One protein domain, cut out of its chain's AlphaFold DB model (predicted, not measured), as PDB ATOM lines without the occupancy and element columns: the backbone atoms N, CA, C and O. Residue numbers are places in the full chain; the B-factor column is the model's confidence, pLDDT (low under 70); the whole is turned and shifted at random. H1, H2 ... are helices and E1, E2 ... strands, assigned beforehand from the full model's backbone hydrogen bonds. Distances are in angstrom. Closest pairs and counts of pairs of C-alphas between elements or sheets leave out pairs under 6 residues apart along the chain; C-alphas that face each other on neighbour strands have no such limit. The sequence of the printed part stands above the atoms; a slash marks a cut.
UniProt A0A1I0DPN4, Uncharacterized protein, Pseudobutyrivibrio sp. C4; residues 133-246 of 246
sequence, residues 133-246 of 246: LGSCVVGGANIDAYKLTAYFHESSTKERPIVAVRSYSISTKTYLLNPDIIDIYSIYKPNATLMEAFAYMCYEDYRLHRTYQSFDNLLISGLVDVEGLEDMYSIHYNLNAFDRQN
ATOM      1  N   LEU A 133      25.127  -3.345  16.489       85.50
ATOM      2  CA  LEU A 133      25.299  -4.627  17.183       85.50
ATOM      3  C   LEU A 133      26.154  -5.617  16.398       85.50
ATOM      4  O   LEU A 133      26.404  -6.722  16.862       85.50
ATOM      5  N   GLY A 134      26.508  -5.270  15.168       84.81
ATOM      6  CA  GLY A 134      27.286  -6.111  14.282       84.81
ATOM      7  C   GLY A 134      26.893  -5.924  12.829       84.81
ATOM      8  O   GLY A 134      25.778  -5.508  12.490       84.81
ATOM      9  N   SER A 135      27.822  -6.268  11.952       86.25
ATOM     10  CA  SER A 135      27.598  -6.295  10.518       86.25
ATOM     11  C   SER A 135      28.273  -7.496   9.886       86.25
ATOM     12  O   SER A 135      29.291  -7.977  10.365       86.25
ATOM     13  N   CYS A 136      27.696  -7.963   8.786       85.19
ATOM     14  CA  CYS A 136      28.324  -8.947   7.917       85.19
ATOM     15  C   CYS A 136      28.102  -8.551   6.456       85.19
ATOM     16  O   CYS A 136      27.252  -7.711   6.134       85.19
ATOM     17  N   VAL A 137      28.889  -9.136   5.557       84.88
ATOM     18  CA  VAL A 137      28.688  -9.004   4.114       84.88
ATOM     19  C   VAL A 137      28.281 -10.362   3.571       84.88
ATOM     20  O   VAL A 137      28.963 -11.352   3.812       84.88
ATOM     21  N   VAL A 138      27.178 -10.389   2.828       82.75
ATOM     22  CA  VAL A 138      26.674 -11.590   2.159       82.75
ATOM     23  C   VAL A 138      26.703 -11.405   0.643       82.75
ATOM     24  O   VAL A 138      26.463 -10.305   0.132       82.75
ATOM     25  N   GLY A 139      27.012 -12.486  -0.072       75.94
ATOM     26  CA  GLY A 139      27.193 -12.502  -1.525       75.94
ATOM     27  C   GLY A 139      28.537 -11.946  -2.015       75.94
ATOM     28  O   GLY A 139      29.521 -11.914  -1.280       75.94
ATOM     29  N   GLY A 140      28.595 -11.529  -3.287       58.72
ATOM     30  CA  GLY A 140      29.778 -10.888  -3.885       58.72
ATOM     31  C   GLY A 140      30.643 -11.742  -4.818       58.72
ATOM     32  O   GLY A 140      31.587 -11.207  -5.395       58.72
ATOM     33  N   ALA A 141      30.319 -13.024  -5.030       56.03
ATOM     34  CA  ALA A 141      31.006 -13.848  -6.033       56.03
ATOM     35  C   ALA A 141      30.430 -13.651  -7.451       56.03
ATOM     36  O   ALA A 141      31.155 -13.261  -8.361       56.03
ATOM     37  N   ASN A 142      29.122 -13.884  -7.632       54.06
ATOM     38  CA  ASN A 142      28.421 -13.783  -8.927       54.06
ATOM     39  C   ASN A 142      27.097 -12.992  -8.856       54.06
ATOM     40  O   ASN A 142      26.390 -12.877  -9.856       54.06
ATOM     41  N   ILE A 143      26.752 -12.480  -7.674       63.91
ATOM     42  CA  ILE A 143      25.473 -11.837  -7.344       63.91
ATOM     43  C   ILE A 143      25.781 -10.571  -6.533       63.91
ATOM     44  O   ILE A 143      26.851 -10.477  -5.921       63.91
ATOM     45  N   ASP A 144      24.866  -9.600  -6.548       69.69
ATOM     46  CA  ASP A 144      24.977  -8.360  -5.778       69.69
ATOM     47  C   ASP A 144      25.332  -8.635  -4.308       69.69
ATOM     48  O   ASP A 144      24.688  -9.437  -3.631       69.69
ATOM     49  N   ALA A 145      26.370  -7.951  -3.823       81.38
ATOM     50  CA  ALA A 145      26.804  -8.039  -2.437       81.38
ATOM     51  C   ALA A 145      26.008  -7.065  -1.563       81.38
ATOM     52  O   ALA A 145      25.830  -5.890  -1.915       81.38
ATOM     53  N   TYR A 146      25.590  -7.539  -0.394       79.06
ATOM     54  CA  TYR A 146      24.856  -6.747   0.583       79.06
ATOM     55  C   TYR A 146      25.631  -6.679   1.892       79.06
ATOM     56  O   TYR A 146      26.016  -7.706   2.446       79.06
ATOM     57  N   LYS A 147      25.820  -5.462   2.414       83.94
ATOM     58  CA  LYS A 147      26.215  -5.272   3.812       83.94
ATOM     59  C   LYS A 147      24.952  -5.308   4.666       83.94
ATOM     60  O   LYS A 147      24.070  -4.466   4.486       83.94
ATOM     61  N   LEU A 148      24.881  -6.266   5.579       87.06
ATOM     62  CA  LEU A 148      23.864  -6.334   6.619       87.06
ATOM     63  C   LEU A 148      24.397  -5.654   7.868       87.06
ATOM     64  O   LEU A 148      25.573  -5.785   8.202       87.06
ATOM     65  N   THR A 149      23.556  -4.896   8.556       86.38
ATOM     66  CA  THR A 149      23.943  -4.246   9.808       86.38
ATOM     67  C   THR A 149      22.790  -4.272  10.794       86.38
ATOM     68  O   THR A 149      21.687  -3.835  10.464       86.38
ATOM     69  N   ALA A 150      23.048  -4.817  11.979       90.81
ATOM     70  CA  ALA A 150      22.094  -4.951  13.065       90.81
ATOM     71  C   ALA A 150      22.189  -3.753  14.016       90.81
ATOM     72  O   ALA A 150      23.279  -3.325  14.384       90.81
ATOM     73  N   TYR A 151      21.039  -3.242  14.443       85.50
ATOM     74  CA  TYR A 151      20.901  -2.154  15.411       85.50
ATOM     75  C   TYR A 151      19.787  -2.487  16.395       85.50
ATOM     76  O   TYR A 151      18.882  -3.259  16.070       85.50
ATOM     77  N   PHE A 152      19.764  -1.861  17.568       83.75
ATOM     78  CA  PHE A 152      18.550  -1.896  18.380       83.75
ATOM     79  C   PHE A 152      17.420  -1.110  17.710       83.75
ATOM     80  O   PHE A 152      17.599   0.027  17.291       83.75
ATOM     81  N   HIS A 153      16.227  -1.698  17.638       82.81
ATOM     82  CA  HIS A 153      15.040  -0.970  17.196       82.81
ATOM     83  C   HIS A 153      14.590   0.044  18.263       82.81
ATOM     84  O   HIS A 153      14.784  -0.183  19.456       82.81
ATOM     85  N   GLU A 154      13.904   1.122  17.868       74.50
ATOM     86  CA  GLU A 154      13.443   2.172  18.801       74.50
ATOM     87  C   GLU A 154      12.498   1.661  19.892       74.50
ATOM     88  O   GLU A 154      12.403   2.232  20.973       74.50
ATOM     89  N   SER A 155      11.796   0.565  19.605       77.50
ATOM     90  CA  SER A 155      10.878  -0.092  20.540       77.50
ATOM     91  C   SER A 155      11.535  -1.199  21.369       77.50
ATOM     92  O   SER A 155      10.833  -1.901  22.093       77.50
ATOM     93  N   SER A 156      12.843  -1.413  21.221       78.88
ATOM     94  CA  SER A 156      13.577  -2.438  21.958       78.88
ATOM     95  C   SER A 156      13.606  -2.099  23.447       78.88
ATOM     96  O   SER A 156      13.886  -0.961  23.815       78.88
ATOM     97  N   THR A 157      13.374  -3.087  24.314       75.62
ATOM     98  CA  THR A 157      13.554  -2.968  25.775       75.62
ATOM     99  C   THR A 157      14.486  -4.063  26.304       75.62
ATOM    100  O   THR A 157      14.760  -5.035  25.600       75.62
ATOM    101  N   LYS A 158      14.963  -3.963  27.554       73.56
ATOM    102  CA  LYS A 158      15.759  -5.038  28.184       73.56
ATOM    103  C   LYS A 158      14.989  -6.361  28.273       73.56
ATOM    104  O   LYS A 158      15.559  -7.428  28.066       73.56
ATOM    105  N   GLU A 159      13.697  -6.298  28.577       77.50
ATOM    106  CA  GLU A 159      12.812  -7.461  28.703       77.50
ATOM    107  C   GLU A 159      12.326  -7.974  27.345       77.50
ATOM    108  O   GLU A 159      11.881  -9.116  27.235       77.50
ATOM    109  N   ARG A 160      12.397  -7.125  26.318       79.19
ATOM    110  CA  ARG A 160      11.967  -7.418  24.958       79.19
ATOM    111  C   ARG A 160      12.965  -6.831  23.954       79.19
ATOM    112  O   ARG A 160      12.693  -5.780  23.364       79.19
ATOM    113  N   PRO A 161      14.130  -7.475  23.781       83.44
ATOM    114  CA  PRO A 161      15.129  -7.025  22.831       83.44
ATOM    115  C   PRO A 161      14.603  -7.173  21.400       83.44
ATOM    116  O   PRO A 161      14.261  -8.267  20.952       83.44
ATOM    117  N   ILE A 162      14.539  -6.052  20.687       83.81
ATOM    118  CA  ILE A 162      14.164  -5.977  19.274       83.81
ATOM    119  C   ILE A 162      15.357  -5.433  18.490       83.81
ATOM    120  O   ILE A 162      15.891  -4.367  18.814       83.81
ATOM    121  N   VAL A 163      15.749  -6.154  17.446       90.50
ATOM    122  CA  VAL A 163      16.856  -5.815  16.551       90.50
ATOM    123  C   VAL A 163      16.306  -5.452  15.176       90.50
ATOM    124  O   VAL A 163      15.442  -6.141  14.641       90.50
ATOM    125  N   ALA A 164      16.797  -4.354  14.612       85.19
ATOM    126  CA  ALA A 164      16.542  -3.929  13.247       85.19
ATOM    127  C   ALA A 164      17.768  -4.246  12.382       85.19
ATOM    128  O   ALA A 164      18.863  -3.763  12.674       85.19
ATOM    129  N   VAL A 165      17.594  -5.008  11.304       89.75
ATOM    130  CA  VAL A 165      18.660  -5.300  10.339       89.75
ATOM    131  C   VAL A 165      18.451  -4.465   9.084       89.75
ATOM    132  O   VAL A 165      17.406  -4.529   8.439       89.75
ATOM    133  N   ARG A 166      19.445  -3.646   8.735       83.19
ATOM    134  CA  ARG A 166      19.460  -2.862   7.496       83.19
ATOM    135  C   ARG A 166      20.353  -3.532   6.474       83.19
ATOM    136  O   ARG A 166      21.477  -3.914   6.784       83.19
ATOM    137  N   SER A 167      19.871  -3.561   5.242       80.19
ATOM    138  CA  SER A 167      20.590  -4.134   4.111       80.19
ATOM    139  C   SER A 167      21.006  -3.018   3.160       80.19
ATOM    140  O   SER A 167      20.167  -2.274   2.645       80.19
ATOM    141  N   TYR A 168      22.306  -2.879   2.935       78.12
ATOM    142  CA  TYR A 168      22.895  -1.925   2.004       78.12
ATOM    143  C   TYR A 168      23.428  -2.669   0.784       78.12
ATOM    144  O   TYR A 168      24.350  -3.475   0.909       78.12
ATOM    145  N   SER A 169      22.861  -2.399  -0.392       75.12
ATOM    146  CA  SER A 169      23.408  -2.923  -1.643       75.12
ATOM    147  C   SER A 169      24.701  -2.191  -1.974       75.12
ATOM    148  O   SER A 169      24.715  -0.968  -2.156       75.12
ATOM    149  N   ILE A 170      25.788  -2.950  -2.079       75.38
ATOM    150  CA  ILE A 170      27.107  -2.421  -2.425       75.38
ATOM    151  C   ILE A 170      27.137  -1.999  -3.900       75.38
ATOM    152  O   ILE A 170      27.762  -0.991  -4.235       75.38
ATOM    153  N   SER A 171      26.426  -2.719  -4.775       73.31
ATOM    154  CA  SER A 171      26.401  -2.439  -6.214       73.31
ATOM    155  C   SER A 171      25.669  -1.136  -6.533       73.31
ATOM    156  O   SER A 171      26.191  -0.287  -7.259       73.31
ATOM    157  N   THR A 172      24.485  -0.933  -5.950       70.75
ATOM    158  CA  THR A 172      23.658   0.256  -6.203       70.75
ATOM    159  C   THR A 172      23.944   1.399  -5.239       70.75
ATOM    160  O   THR A 172      23.466   2.511  -5.458       70.75
ATOM    161  N   LYS A 173      24.742   1.159  -4.192       64.44
ATOM    162  CA  LYS A 173      25.065   2.115  -3.124       64.44
ATOM    163  C   LYS A 173      23.834   2.649  -2.389       64.44
ATOM    164  O   LYS A 173      23.820   3.794  -1.931       64.44
ATOM    165  N   THR A 174      22.794   1.829  -2.269       63.03
ATOM    166  CA  THR A 174      21.521   2.208  -1.647       63.03
ATOM    167  C   THR A 174      21.122   1.231  -0.559       63.03
ATOM    168  O   THR A 174      21.294   0.021  -0.698       63.03
ATOM    169  N   TYR A 175      20.495   1.755   0.492       68.62
ATOM    170  CA  TYR A 175      19.764   0.923   1.439       68.62
ATOM    171  C   TYR A 175      18.493   0.374   0.800       68.62
ATOM    172  O   TYR A 175      17.795   1.079   0.064       68.62
ATOM    173  N   LEU A 176      18.175  -0.872   1.126       72.06
ATOM    174  CA  LEU A 176      16.832  -1.399   0.954       72.06
ATOM    175  C   LEU A 176      15.860  -0.609   1.840       72.06
ATOM    176  O   LEU A 176      16.209  -0.142   2.925       72.06
ATOM    177  N   LEU A 177      14.647  -0.413   1.321       56.84
ATOM    178  CA  LEU A 177      13.657   0.511   1.881       56.84
ATOM    179  C   LEU A 177      13.260   0.172   3.319       56.84
ATOM    180  O   LEU A 177      13.117   1.080   4.135       56.84
ATOM    181  N   ASN A 178      13.092  -1.116   3.615       66.75
ATOM    182  CA  ASN A 178      12.590  -1.573   4.900       66.75
ATOM    183  C   ASN A 178      13.662  -2.407   5.608       66.75
ATOM    184  O   ASN A 178      14.183  -3.335   4.991       66.75
ATOM    185  N   PRO A 179      13.990  -2.092   6.872       76.38
ATOM    186  CA  PRO A 179      14.762  -2.997   7.707       76.38
ATOM    187  C   PRO A 179      13.928  -4.215   8.114       76.38
ATOM    188  O   PRO A 179      12.707  -4.117   8.268       76.38
ATOM    189  N   ASP A 180      14.602  -5.329   8.373       82.81
ATOM    190  CA  ASP A 180      14.004  -6.486   9.032       82.81
ATOM    191  C   ASP A 180      13.944  -6.231  10.539       82.81
ATOM    192  O   ASP A 180      14.968  -5.981  11.173       82.81
ATOM    193  N   ILE A 181      12.742  -6.255  11.117       84.12
ATOM    194  CA  ILE A 181      12.518  -6.006  12.547       84.12
ATOM    195  C   ILE A 181      12.260  -7.333  13.250       84.12
ATOM    196  O   ILE A 181      11.246  -7.985  13.006       84.12
ATOM    197  N   ILE A 182      13.174  -7.717  14.135       88.25
ATOM    198  CA  ILE A 182      13.242  -9.053  14.720       88.25
ATOM    199  C   ILE A 182      13.170  -8.931  16.239       88.25
ATOM    200  O   ILE A 182      14.027  -8.324  16.877       88.25
ATOM    201  N   ASP A 183      12.132  -9.519  16.829       82.75
ATOM    202  CA  ASP A 183      12.002  -9.667  18.280       82.75
ATOM    203  C   ASP A 183      12.767 -10.926  18.711       82.75
ATOM    204  O   ASP A 183      12.338 -12.051  18.439       82.75
ATOM    205  N   ILE A 184      13.917 -10.727  19.359       90.88
ATOM    206  CA  ILE A 184      14.919 -11.766  19.638       90.88
ATOM    207  C   ILE A 184      14.330 -12.928  20.446       90.88
ATOM    208  O   ILE A 184      14.652 -14.089  20.193       90.88
ATOM    209  N   TYR A 185      13.429 -12.649  21.389       84.44
ATOM    210  CA  TYR A 185      12.819 -13.688  22.225       84.44
ATOM    211  C   TYR A 185      11.628 -14.389  21.566       84.44
ATOM    212  O   TYR A 185      11.157 -15.403  22.082       84.44
ATOM    213  N   SER A 186      11.163 -13.892  20.419       81.00
ATOM    214  CA  SER A 186      10.126 -14.547  19.617       81.00
ATOM    215  C   SER A 186      10.679 -15.545  18.593       81.00
ATOM    216  O   SER A 186       9.907 -16.324  18.031       81.00
ATOM    217  N   ILE A 187      12.000 -15.555  18.374       86.19
ATOM    218  CA  ILE A 187      12.654 -16.414  17.382       86.19
ATOM    219  C   ILE A 187      12.439 -17.889  17.730       86.19
ATOM    220  O   ILE A 187      12.761 -18.361  18.827       86.19
ATOM    221  N   TYR A 188      11.968 -18.664  16.753       87.06
ATOM    222  CA  TYR A 188      11.874 -20.112  16.887       87.06
ATOM    223  C   TYR A 188      13.247 -20.770  16.682       87.06
ATOM    224  O   TYR A 188      13.580 -21.265  15.607       87.06
ATOM    225  N   LYS A 189      14.047 -20.806  17.754       86.94
ATOM    226  CA  LYS A 189      15.453 -21.256  17.758       86.94
ATOM    227  C   LYS A 189      15.768 -22.551  16.991       86.94
ATOM    228  O   LYS A 189      16.818 -22.593  16.357       86.94
ATOM    229  N   PRO A 190      14.948 -23.623  17.030       89.06
ATOM    230  CA  PRO A 190      15.262 -24.852  16.299       89.06
ATOM    231  C   PRO A 190      15.320 -24.694  14.777       89.06
ATOM    232  O   PRO A 190      15.917 -25.540  14.116       89.06
ATOM    233  N   ASN A 191      14.672 -23.663  14.233       85.75
ATOM    234  CA  ASN A 191      14.541 -23.427  12.803       85.75
ATOM    235  C   ASN A 191      14.429 -21.918  12.540       85.75
ATOM    236  O   ASN A 191      13.427 -21.464  11.993       85.75
ATOM    237  N   ALA A 192      15.419 -21.154  12.998       89.56
ATOM    238  CA  ALA A 192      15.497 -19.722  12.735       89.56
ATOM    239  C   ALA A 192      16.024 -19.501  11.315       89.56
ATOM    240  O   ALA A 192      16.927 -20.219  10.889       89.56
ATOM    241  N   THR A 193      15.498 -18.525  10.586       92.69
ATOM    242  CA  THR A 193      16.118 -18.055   9.337       92.69
ATOM    243  C   THR A 193      17.519 -17.515   9.615       92.69
ATOM    244  O   THR A 193      17.834 -17.122  10.742       92.69
ATOM    245  N   LEU A 194      18.386 -17.462   8.606       95.25
ATOM    246  CA  LEU A 194      19.706 -16.854   8.777       95.25
ATOM    247  C   LEU A 194      19.633 -15.362   9.124       95.25
ATOM    248  O   LEU A 194      20.480 -14.888   9.873       95.25
ATOM    249  N   MET A 195      18.607 -14.642   8.667       94.50
ATOM    250  CA  MET A 195      18.352 -13.258   9.074       94.50
ATOM    251  C   MET A 195      18.061 -13.152  10.580       94.50
ATOM    252  O   MET A 195      18.647 -12.322  11.277       94.50
ATOM    253  N   GLU A 196      17.208 -14.033  11.110       91.62
ATOM    254  CA  GLU A 196      16.949 -14.124  12.552       91.62
ATOM    255  C   GLU A 196      18.191 -14.579  13.325       91.62
ATOM    256  O   GLU A 196      18.475 -14.048  14.398       91.62
ATOM    257  N   ALA A 197      18.950 -15.535  12.785       96.06
ATOM    258  CA  ALA A 197      20.177 -16.021  13.401       96.06
ATOM    259  C   ALA A 197      21.250 -14.928  13.471       96.06
ATOM    260  O   ALA A 197      21.880 -14.781  14.512       96.06
ATOM    261  N   PHE A 198      21.405 -14.128  12.414       95.88
ATOM    262  CA  PHE A 198      22.280 -12.957  12.390       95.88
ATOM    263  C   PHE A 198      21.897 -11.967  13.493       95.88
ATOM    264  O   PHE A 198      22.722 -11.653  14.350       95.88
ATOM    265  N   ALA A 199      20.630 -11.548  13.546       95.19
ATOM    266  CA  ALA A 199      20.151 -10.621  14.570       95.19
ATOM    267  C   ALA A 199      20.334 -11.163  15.999       95.19
ATOM    268  O   ALA A 199      20.764 -10.429  16.890       95.19
ATOM    269  N   TYR A 200      20.039 -12.449  16.215       95.44
ATOM    270  CA  TYR A 200      20.209 -13.118  17.505       95.44
ATOM    271  C   TYR A 200      21.676 -13.185  17.931       95.44
ATOM    272  O   TYR A 200      21.998 -12.842  19.065       95.44
ATOM    273  N   MET A 201      22.571 -13.601  17.033       94.69
ATOM    274  CA  MET A 201      23.998 -13.721  17.330       94.69
ATOM    275  C   MET A 201      24.642 -12.358  17.591       94.69
ATOM    276  O   MET A 201      25.399 -12.243  18.547       94.69
ATOM    277  N   CYS A 202      24.286 -11.319  16.829       92.06
ATOM    278  CA  CYS A 202      24.719  -9.944  17.102       92.06
ATOM    279  C   CYS A 202      24.263  -9.462  18.485       92.06
ATOM    280  O   CYS A 202      25.045  -8.886  19.239       92.06
ATOM    281  N   TYR A 203      23.006  -9.732  18.852       91.75
ATOM    282  CA  TYR A 203      22.498  -9.394  20.181       91.75
ATOM    283  C   TYR A 203      23.220 -10.157  21.301       91.75
ATOM    284  O   TYR A 203      23.543  -9.572  22.334       91.75
ATOM    285  N   GLU A 204      23.480 -11.452  21.121       90.69
ATOM    286  CA  GLU A 204      24.174 -12.267  22.121       90.69
ATOM    287  C   GLU A 204      25.648 -11.884  22.259       90.69
ATOM    288  O   GLU A 204      26.141 -11.809  23.385       90.69
ATOM    289  N   ASP A 205      26.333 -11.575  21.156       87.06
ATOM    290  CA  ASP A 205      27.695 -11.041  21.188       87.06
ATOM    291  C   ASP A 205      27.732  -9.722  21.960       87.06
ATOM    292  O   ASP A 205      28.521  -9.590  22.896       87.06
ATOM    293  N   TYR A 206      26.805  -8.806  21.670       86.19
ATOM    294  CA  TYR A 206      26.634  -7.572  22.435       86.19
ATOM    295  C   TYR A 206      26.404  -7.851  23.932       86.19
ATOM    296  O   TYR A 206      27.121  -7.336  24.789       86.19
ATOM    297  N   ARG A 207      25.448  -8.727  24.273       84.62
ATOM    298  CA  ARG A 207      25.095  -9.071  25.665       84.62
ATOM    299  C   ARG A 207      26.270  -9.689  26.428       84.62
ATOM    300  O   ARG A 207      26.399  -9.496  27.640       84.62
ATOM    301  N   LEU A 208      27.093 -10.471  25.740       81.38
ATOM    302  CA  LEU A 208      28.258 -11.158  26.292       81.38
ATOM    303  C   LEU A 208      29.551 -10.342  26.174       81.38
ATOM    304  O   LEU A 208      30.590 -10.835  26.604       81.38
ATOM    305  N   HIS A 209      29.487  -9.108  25.664       73.19
ATOM    306  CA  HIS A 209      30.638  -8.226  25.452       73.19
ATOM    307  C   HIS A 209      31.709  -8.872  24.556       73.19
ATOM    308  O   HIS A 209      32.909  -8.785  24.818       73.19
ATOM    309  N   ARG A 210      31.264  -9.577  23.514       73.12
ATOM    310  CA  ARG A 210      32.110 -10.213  22.505       73.12
ATOM    311  C   ARG A 210      32.181  -9.340  21.263       73.12
ATOM    312  O   ARG A 210      31.230  -8.642  20.925       73.12
ATOM    313  N   THR A 211      33.296  -9.441  20.549       64.81
ATOM    314  CA  THR A 211      33.416  -8.909  19.189       64.81
ATOM    315  C   THR A 211      32.372  -9.593  18.309       64.81
ATOM    316  O   THR A 211      32.291 -10.821  18.361       64.81
ATOM    317  N   TYR A 212      31.607  -8.817  17.534       69.06
ATOM    318  CA  TYR A 212      30.413  -9.193  16.752       69.06
ATOM    319  C   TYR A 212      30.660 -10.227  15.628       69.06
ATOM    320  O   TYR A 212      30.342  -9.997  14.465       69.06
ATOM    321  N   GLN A 213      31.281 -11.354  15.959       75.06
ATOM    322  CA  GLN A 213      31.888 -12.313  15.038       75.06
ATOM    323  C   GLN A 213      31.173 -13.664  15.045       75.06
ATOM    324  O   GLN A 213      31.518 -14.532  14.246       75.06
ATOM    325  N   SER A 214      30.195 -13.894  15.925       85.94
ATOM    326  CA  SER A 214      29.521 -15.193  16.015       85.94
ATOM    327  C   SER A 214      28.879 -15.606  14.692       85.94
ATOM    328  O   SER A 214      28.982 -16.767  14.290       85.94
ATOM    329  N   PHE A 215      28.280 -14.650  13.979       89.44
ATOM    330  CA  PHE A 215      27.698 -14.923  12.670       89.44
ATOM    331  C   PHE A 215      28.761 -15.076  11.571       89.44
ATOM    332  O   PHE A 215      28.653 -15.982  10.750       89.44
ATOM    333  N   ASP A 216      29.836 -14.286  11.590       81.12
ATOM    334  CA  ASP A 216      30.954 -14.458  10.651       81.12
ATOM    335  C   ASP A 216      31.615 -15.835  10.809       81.12
ATOM    336  O   ASP A 216      31.905 -16.514   9.825       81.12
ATOM    337  N   ASN A 217      31.776 -16.305  12.047       83.00
ATOM    338  CA  ASN A 217      32.267 -17.648  12.342       83.00
ATOM    339  C   ASN A 217      31.336 -18.728  11.779       83.00
ATOM    340  O   ASN A 217      31.813 -19.740  11.263       83.00
ATOM    341  N   LEU A 218      30.017 -18.513  11.838       85.88
ATOM    342  CA  LEU A 218      29.049 -19.404  11.206       85.88
ATOM    343  C   LEU A 218      29.248 -19.443   9.683       85.88
ATOM    344  O   LEU A 218      29.327 -20.539   9.126       85.88
ATOM    345  N   LEU A 219      29.399 -18.290   9.026       83.25
ATOM    346  CA  LEU A 219      29.639 -18.212   7.579       83.25
ATOM    347  C   LEU A 219      30.959 -18.894   7.178       83.25
ATOM    348  O   LEU A 219      30.997 -19.687   6.241       83.25
ATOM    349  N   ILE A 220      32.042 -18.652   7.923       79.88
ATOM    350  CA  ILE A 220      33.378 -19.203   7.634       79.88
ATOM    351  C   ILE A 220      33.453 -20.709   7.925       79.88
ATOM    352  O   ILE A 220      34.230 -21.425   7.291       79.88
ATOM    353  N   SER A 221      32.643 -21.219   8.857       80.25
ATOM    354  CA  SER A 221      32.642 -22.643   9.222       80.25
ATOM    355  C   SER A 221      32.233 -23.582   8.079       80.25
ATOM    356  O   SER A 221      32.475 -24.786   8.167       80.25
ATOM    357  N   GLY A 222      31.582 -23.057   7.034       76.75
ATOM    358  CA  GLY A 222      31.000 -23.849   5.951       76.75
ATOM    359  C   GLY A 222      29.773 -24.668   6.370       76.75
ATOM    360  O   GLY A 222      29.320 -25.519   5.608       76.75
ATOM    361  N   LEU A 223      29.231 -24.445   7.577       80.19
ATOM    362  CA  LEU A 223      27.975 -25.064   8.023       80.19
ATOM    363  C   LEU A 223      26.758 -24.524   7.268       80.19
ATOM    364  O   LEU A 223      25.728 -25.195   7.207       80.19
ATOM    365  N   VAL A 224      26.876 -23.312   6.733       84.50
ATOM    366  CA  VAL A 224      25.869 -22.635   5.923       84.50
ATOM    367  C   VAL A 224      26.569 -22.035   4.711       84.50
ATOM    368  O   VAL A 224      27.707 -21.582   4.819       84.50
ATOM    369  N   ASP A 225      25.894 -22.063   3.571       82.75
ATOM    370  CA  ASP A 225      26.377 -21.475   2.325       82.75
ATOM    371  C   ASP A 225      25.439 -20.329   1.960       82.75
ATOM    372  O   ASP A 225      24.226 -20.526   1.925       82.75
ATOM    373  N   VAL A 226      25.982 -19.124   1.800       84.00
ATOM    374  CA  VAL A 226      25.200 -17.895   1.616       84.00
ATOM    375  C   VAL A 226      25.726 -17.178   0.381       84.00
ATOM    376  O   VAL A 226      26.749 -16.492   0.426       84.00
ATOM    377  N   GLU A 227      25.012 -17.321  -0.730       81.44
ATOM    378  CA  GLU A 227      25.366 -16.726  -2.016       81.44
ATOM    379  C   GLU A 227      24.758 -15.331  -2.193       81.44
ATOM    380  O   GLU A 227      25.282 -14.512  -2.955       81.44
ATOM    381  N   GLY A 228      23.672 -15.026  -1.479       83.62
ATOM    382  CA  GLY A 228      23.026 -13.723  -1.557       83.62
ATOM    383  C   GLY A 228      22.006 -13.442  -0.462       83.62
ATOM    384  O   GLY A 228      21.833 -14.188   0.499       83.62
ATOM    385  N   LEU A 229      21.304 -12.320  -0.620       85.88
ATOM    386  CA  LEU A 229      20.324 -11.863   0.363       85.88
ATOM    387  C   LEU A 229      19.104 -12.799   0.471       85.88
ATOM    388  O   LEU A 229      18.531 -12.922   1.546       85.88
ATOM    389  N   GLU A 230      18.706 -13.483  -0.607       87.81
ATOM    390  CA  GLU A 230      17.582 -14.437  -0.573       87.81
ATOM    391  C   GLU A 230      17.855 -15.643   0.341       87.81
ATOM    392  O   GLU A 230      16.943 -16.146   1.008       87.81
ATOM    393  N   ASP A 231      19.114 -16.067   0.441       89.75
ATOM    394  CA  ASP A 231      19.533 -17.162   1.319       89.75
ATOM    395  C   ASP A 231      19.353 -16.800   2.792       89.75
ATOM    396  O   ASP A 231      18.992 -17.654   3.601       89.75
ATOM    397  N   MET A 232      19.488 -15.513   3.131       91.44
ATOM    398  CA  MET A 232      19.256 -15.029   4.492       91.44
ATOM    399  C   MET A 232      17.824 -15.291   4.972       91.44
ATOM    400  O   MET A 232      17.596 -15.483   6.166       91.44
ATOM    401  N   TYR A 233      16.860 -15.336   4.051       87.25
ATOM    402  CA  TYR A 233      15.450 -15.573   4.364       87.25
ATOM    403  C   TYR A 233      15.019 -17.032   4.179       87.25
ATOM    404  O   TYR A 233      14.007 -17.443   4.748       87.25
ATOM    405  N   SER A 234      15.736 -17.813   3.370       88.56
ATOM    406  CA  SER A 234      15.322 -19.166   2.977       88.56
ATOM    407  C   SER A 234      16.111 -20.280   3.669       88.56
ATOM    408  O   SER A 234      15.559 -21.358   3.922       88.56
ATOM    409  N   ILE A 235      17.368 -20.031   4.037       91.44
ATOM    410  CA  ILE A 235      18.195 -20.975   4.787       91.44
ATOM    411  C   ILE A 235      17.910 -20.821   6.276       91.44
ATOM    412  O   ILE A 235      17.733 -19.719   6.795       91.44
ATOM    413  N   HIS A 236      17.857 -21.962   6.961       91.69
ATOM    414  CA  HIS A 236      17.533 -22.028   8.375       91.69
ATOM    415  C   HIS A 236      18.684 -22.630   9.178       91.69
ATOM    416  O   HIS A 236      19.338 -23.582   8.750       91.69
ATOM    417  N   TYR A 237      18.893 -22.089  10.372       92.50
ATOM    418  CA  TYR A 237      19.909 -22.498  11.321       92.50
ATOM    419  C   TYR A 237      19.279 -22.826  12.678       92.50
ATOM    420  O   TYR A 237      18.371 -22.150  13.167       92.50
ATOM    421  N   ASN A 238      19.779 -23.888  13.310       90.88
ATOM    422  CA  ASN A 238      19.354 -24.273  14.648       90.88
ATOM    423  C   ASN A 238      20.181 -23.514  15.692       90.88
ATOM    424  O   ASN A 238      21.257 -23.964  16.087       90.88
ATOM    425  N   LEU A 239      19.642 -22.404  16.196       91.06
ATOM    426  CA  LEU A 239      20.277 -21.564  17.216       91.06
ATOM    427  C   LEU A 239      20.554 -22.296  18.535       91.06
ATOM    428  O   LEU A 239      21.435 -21.883  19.279       91.06
ATOM    429  N   ASN A 240      19.901 -23.430  18.812       87.62
ATOM    430  CA  ASN A 240      20.264 -24.228  19.988       87.62
ATOM    431  C   ASN A 240      21.677 -24.822  19.875       87.62
ATOM    432  O   ASN A 240      22.260 -25.199  20.889       87.62
ATOM    433  N   ALA A 241      22.214 -24.978  18.660       86.69
ATOM    434  CA  ALA A 241      23.598 -25.397  18.466       86.69
ATOM    435  C   ALA A 241      24.567 -24.306  18.938       86.69
ATOM    436  O   ALA A 241      25.518 -24.618  19.648       86.69
ATOM    437  N   PHE A 242      24.264 -23.048  18.611       86.94
ATOM    438  CA  PHE A 242      24.991 -21.875  19.083       86.94
ATOM    439  C   PHE A 242      24.884 -21.707  20.606       86.94
ATOM    440  O   PHE A 242      25.904 -21.607  21.281       86.94
ATOM    441  N   ASP A 243      23.675 -21.796  21.170       85.31
ATOM    442  CA  ASP A 243      23.453 -21.660  22.619       85.31
ATOM    443  C   ASP A 243      24.206 -22.714  23.455       85.31
ATOM    444  O   ASP A 243      24.499 -22.480  24.616       85.31
ATOM    445  N   ARG A 244      24.501 -23.900  22.905       82.06
ATOM    446  CA  ARG A 244      25.251 -24.952  23.622       82.06
ATOM    447  C   ARG A 244      26.757 -24.716  23.658       82.06
ATOM    448  O   ARG A 244      27.447 -25.394  24.416       82.06
ATOM    449  N   GLN A 245      27.262 -23.860  22.779       70.38
ATOM    450  CA  GLN A 245      28.686 -23.560  22.654       70.38
ATOM    451  C   GLN A 245      29.090 -22.332  23.483       70.38
ATOM    452  O   GLN A 245      30.282 -22.049  23.583       70.38
ATOM    453  N   ASN A 246      28.114 -21.645  24.090       59.12
ATOM    454  CA  ASN A 246      28.249 -20.374  24.800       59.12
ATOM    455  C   ASN A 246      27.688 -20.438  26.217       59.12
ATOM    456  O   ASN A 246      28.153 -19.615  27.036       59.12
TER     457      ASN A 246
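AT A GLANCE: This is residues 133 to 246 of the 246 residues of an uncharacterized protein of Pseudobutyrivibrio sp. C4 (UniProt A0A1I0DPN4). What is the overall shape? A twisted wall of four strands has its one face covered by helices: H1, the longest, packs slantwise over it, H2 and H3 each touch H1, and short H4 lies beyond H1, away from the sheet. What makes up the two layers, helices on one face of a sheet? The 114 printed residues hold four named strands, then four named helices, E1 E2 E3 E4 H1 H2 H3 H4; the sheet runs E1 - E2 - E3 - E4, all antiparallel, and the class is mixed. How large is it? It is compact, with a radius of gyration of the C-alphas of 13.4 A, and rounded, spanning 38 by 32 by 24 A.

HOW THE PARTS SIT: How is the sheet joined? E1, residues 133 to 138, E2, residues 146 to 152, E3, residues 162 to 169, and E4, residues 180 to 183, form a meander, each strand the antiparallel neighbour of the one before. Each successive pair is a hairpin, with N 148 and O 136 at 2.8 A, N 166 and O 149 at 2.8 A, and N 163 and O 182 at 2.8 A within hydrogen-bond range. How does H1 sit? H1, residues 194 to 207, is on the sheet at a height of 7.3 A, only just over E2 and E3, with 3 of its C-alphas falling on each and 2 on E1. It runs slantwise to the strands, at 48 degrees to E2 on the local plane; the closest C-alphas of H1 and E3 are those of Ala 199 and Val 163, 6.2 A apart. Where are the other helices? H2, residues 214 to 220, touches H1 at a steep tilt of 47 degrees, opposite ways, closest at the C-alphas of Phe 215 and Phe 198, 5.8 A. H3, residues 229 to 234, is on the same face as H1 and touches its residues 194 to 195 alone, about perpendicular at 82 degrees, with C-alphas 232 and 194 closest at 4.7 A. H4, residues 239 to 243, is not on the sheet and is close to H1 but not clearly touching, with C-alphas 239 and 197 closest at 6.7 A. Are the helix backbones complete? In H1, H2 and H4 every O i to N i+4 pair is within hydrogen-bond range; in H3 1 of 2 is.

IN THESE COORDINATES: Where do the strands run? E1 begins at C-alpha 133 (25.299, -4.627, 17.183) and is 16.6 A long; E2 measures 19.5 A, E3 23.1 A and E4 10.0 A from first to last C-alpha. And the helices? H1 is 19.4 A long from C-alpha 194 (19.706, -16.854, 8.777), H2 10.1 A, H3 9.2 A and H4 6.3 A, ending at C-alpha 243 (23.453, -21.660, 22.619).

THE WHOLE: How far does it reach? The two C-alphas farthest apart, those of Asn 142 and Glu 159, are 41.2 A apart. Is anything missing or long? The printed part has no cut and no long link; H3 to H4 is a tight link. Where is confidence low? The model's pLDDT is under 70 at residues 140 to 144, 173 to 175, 177 to 178, 211 to 212 and 246.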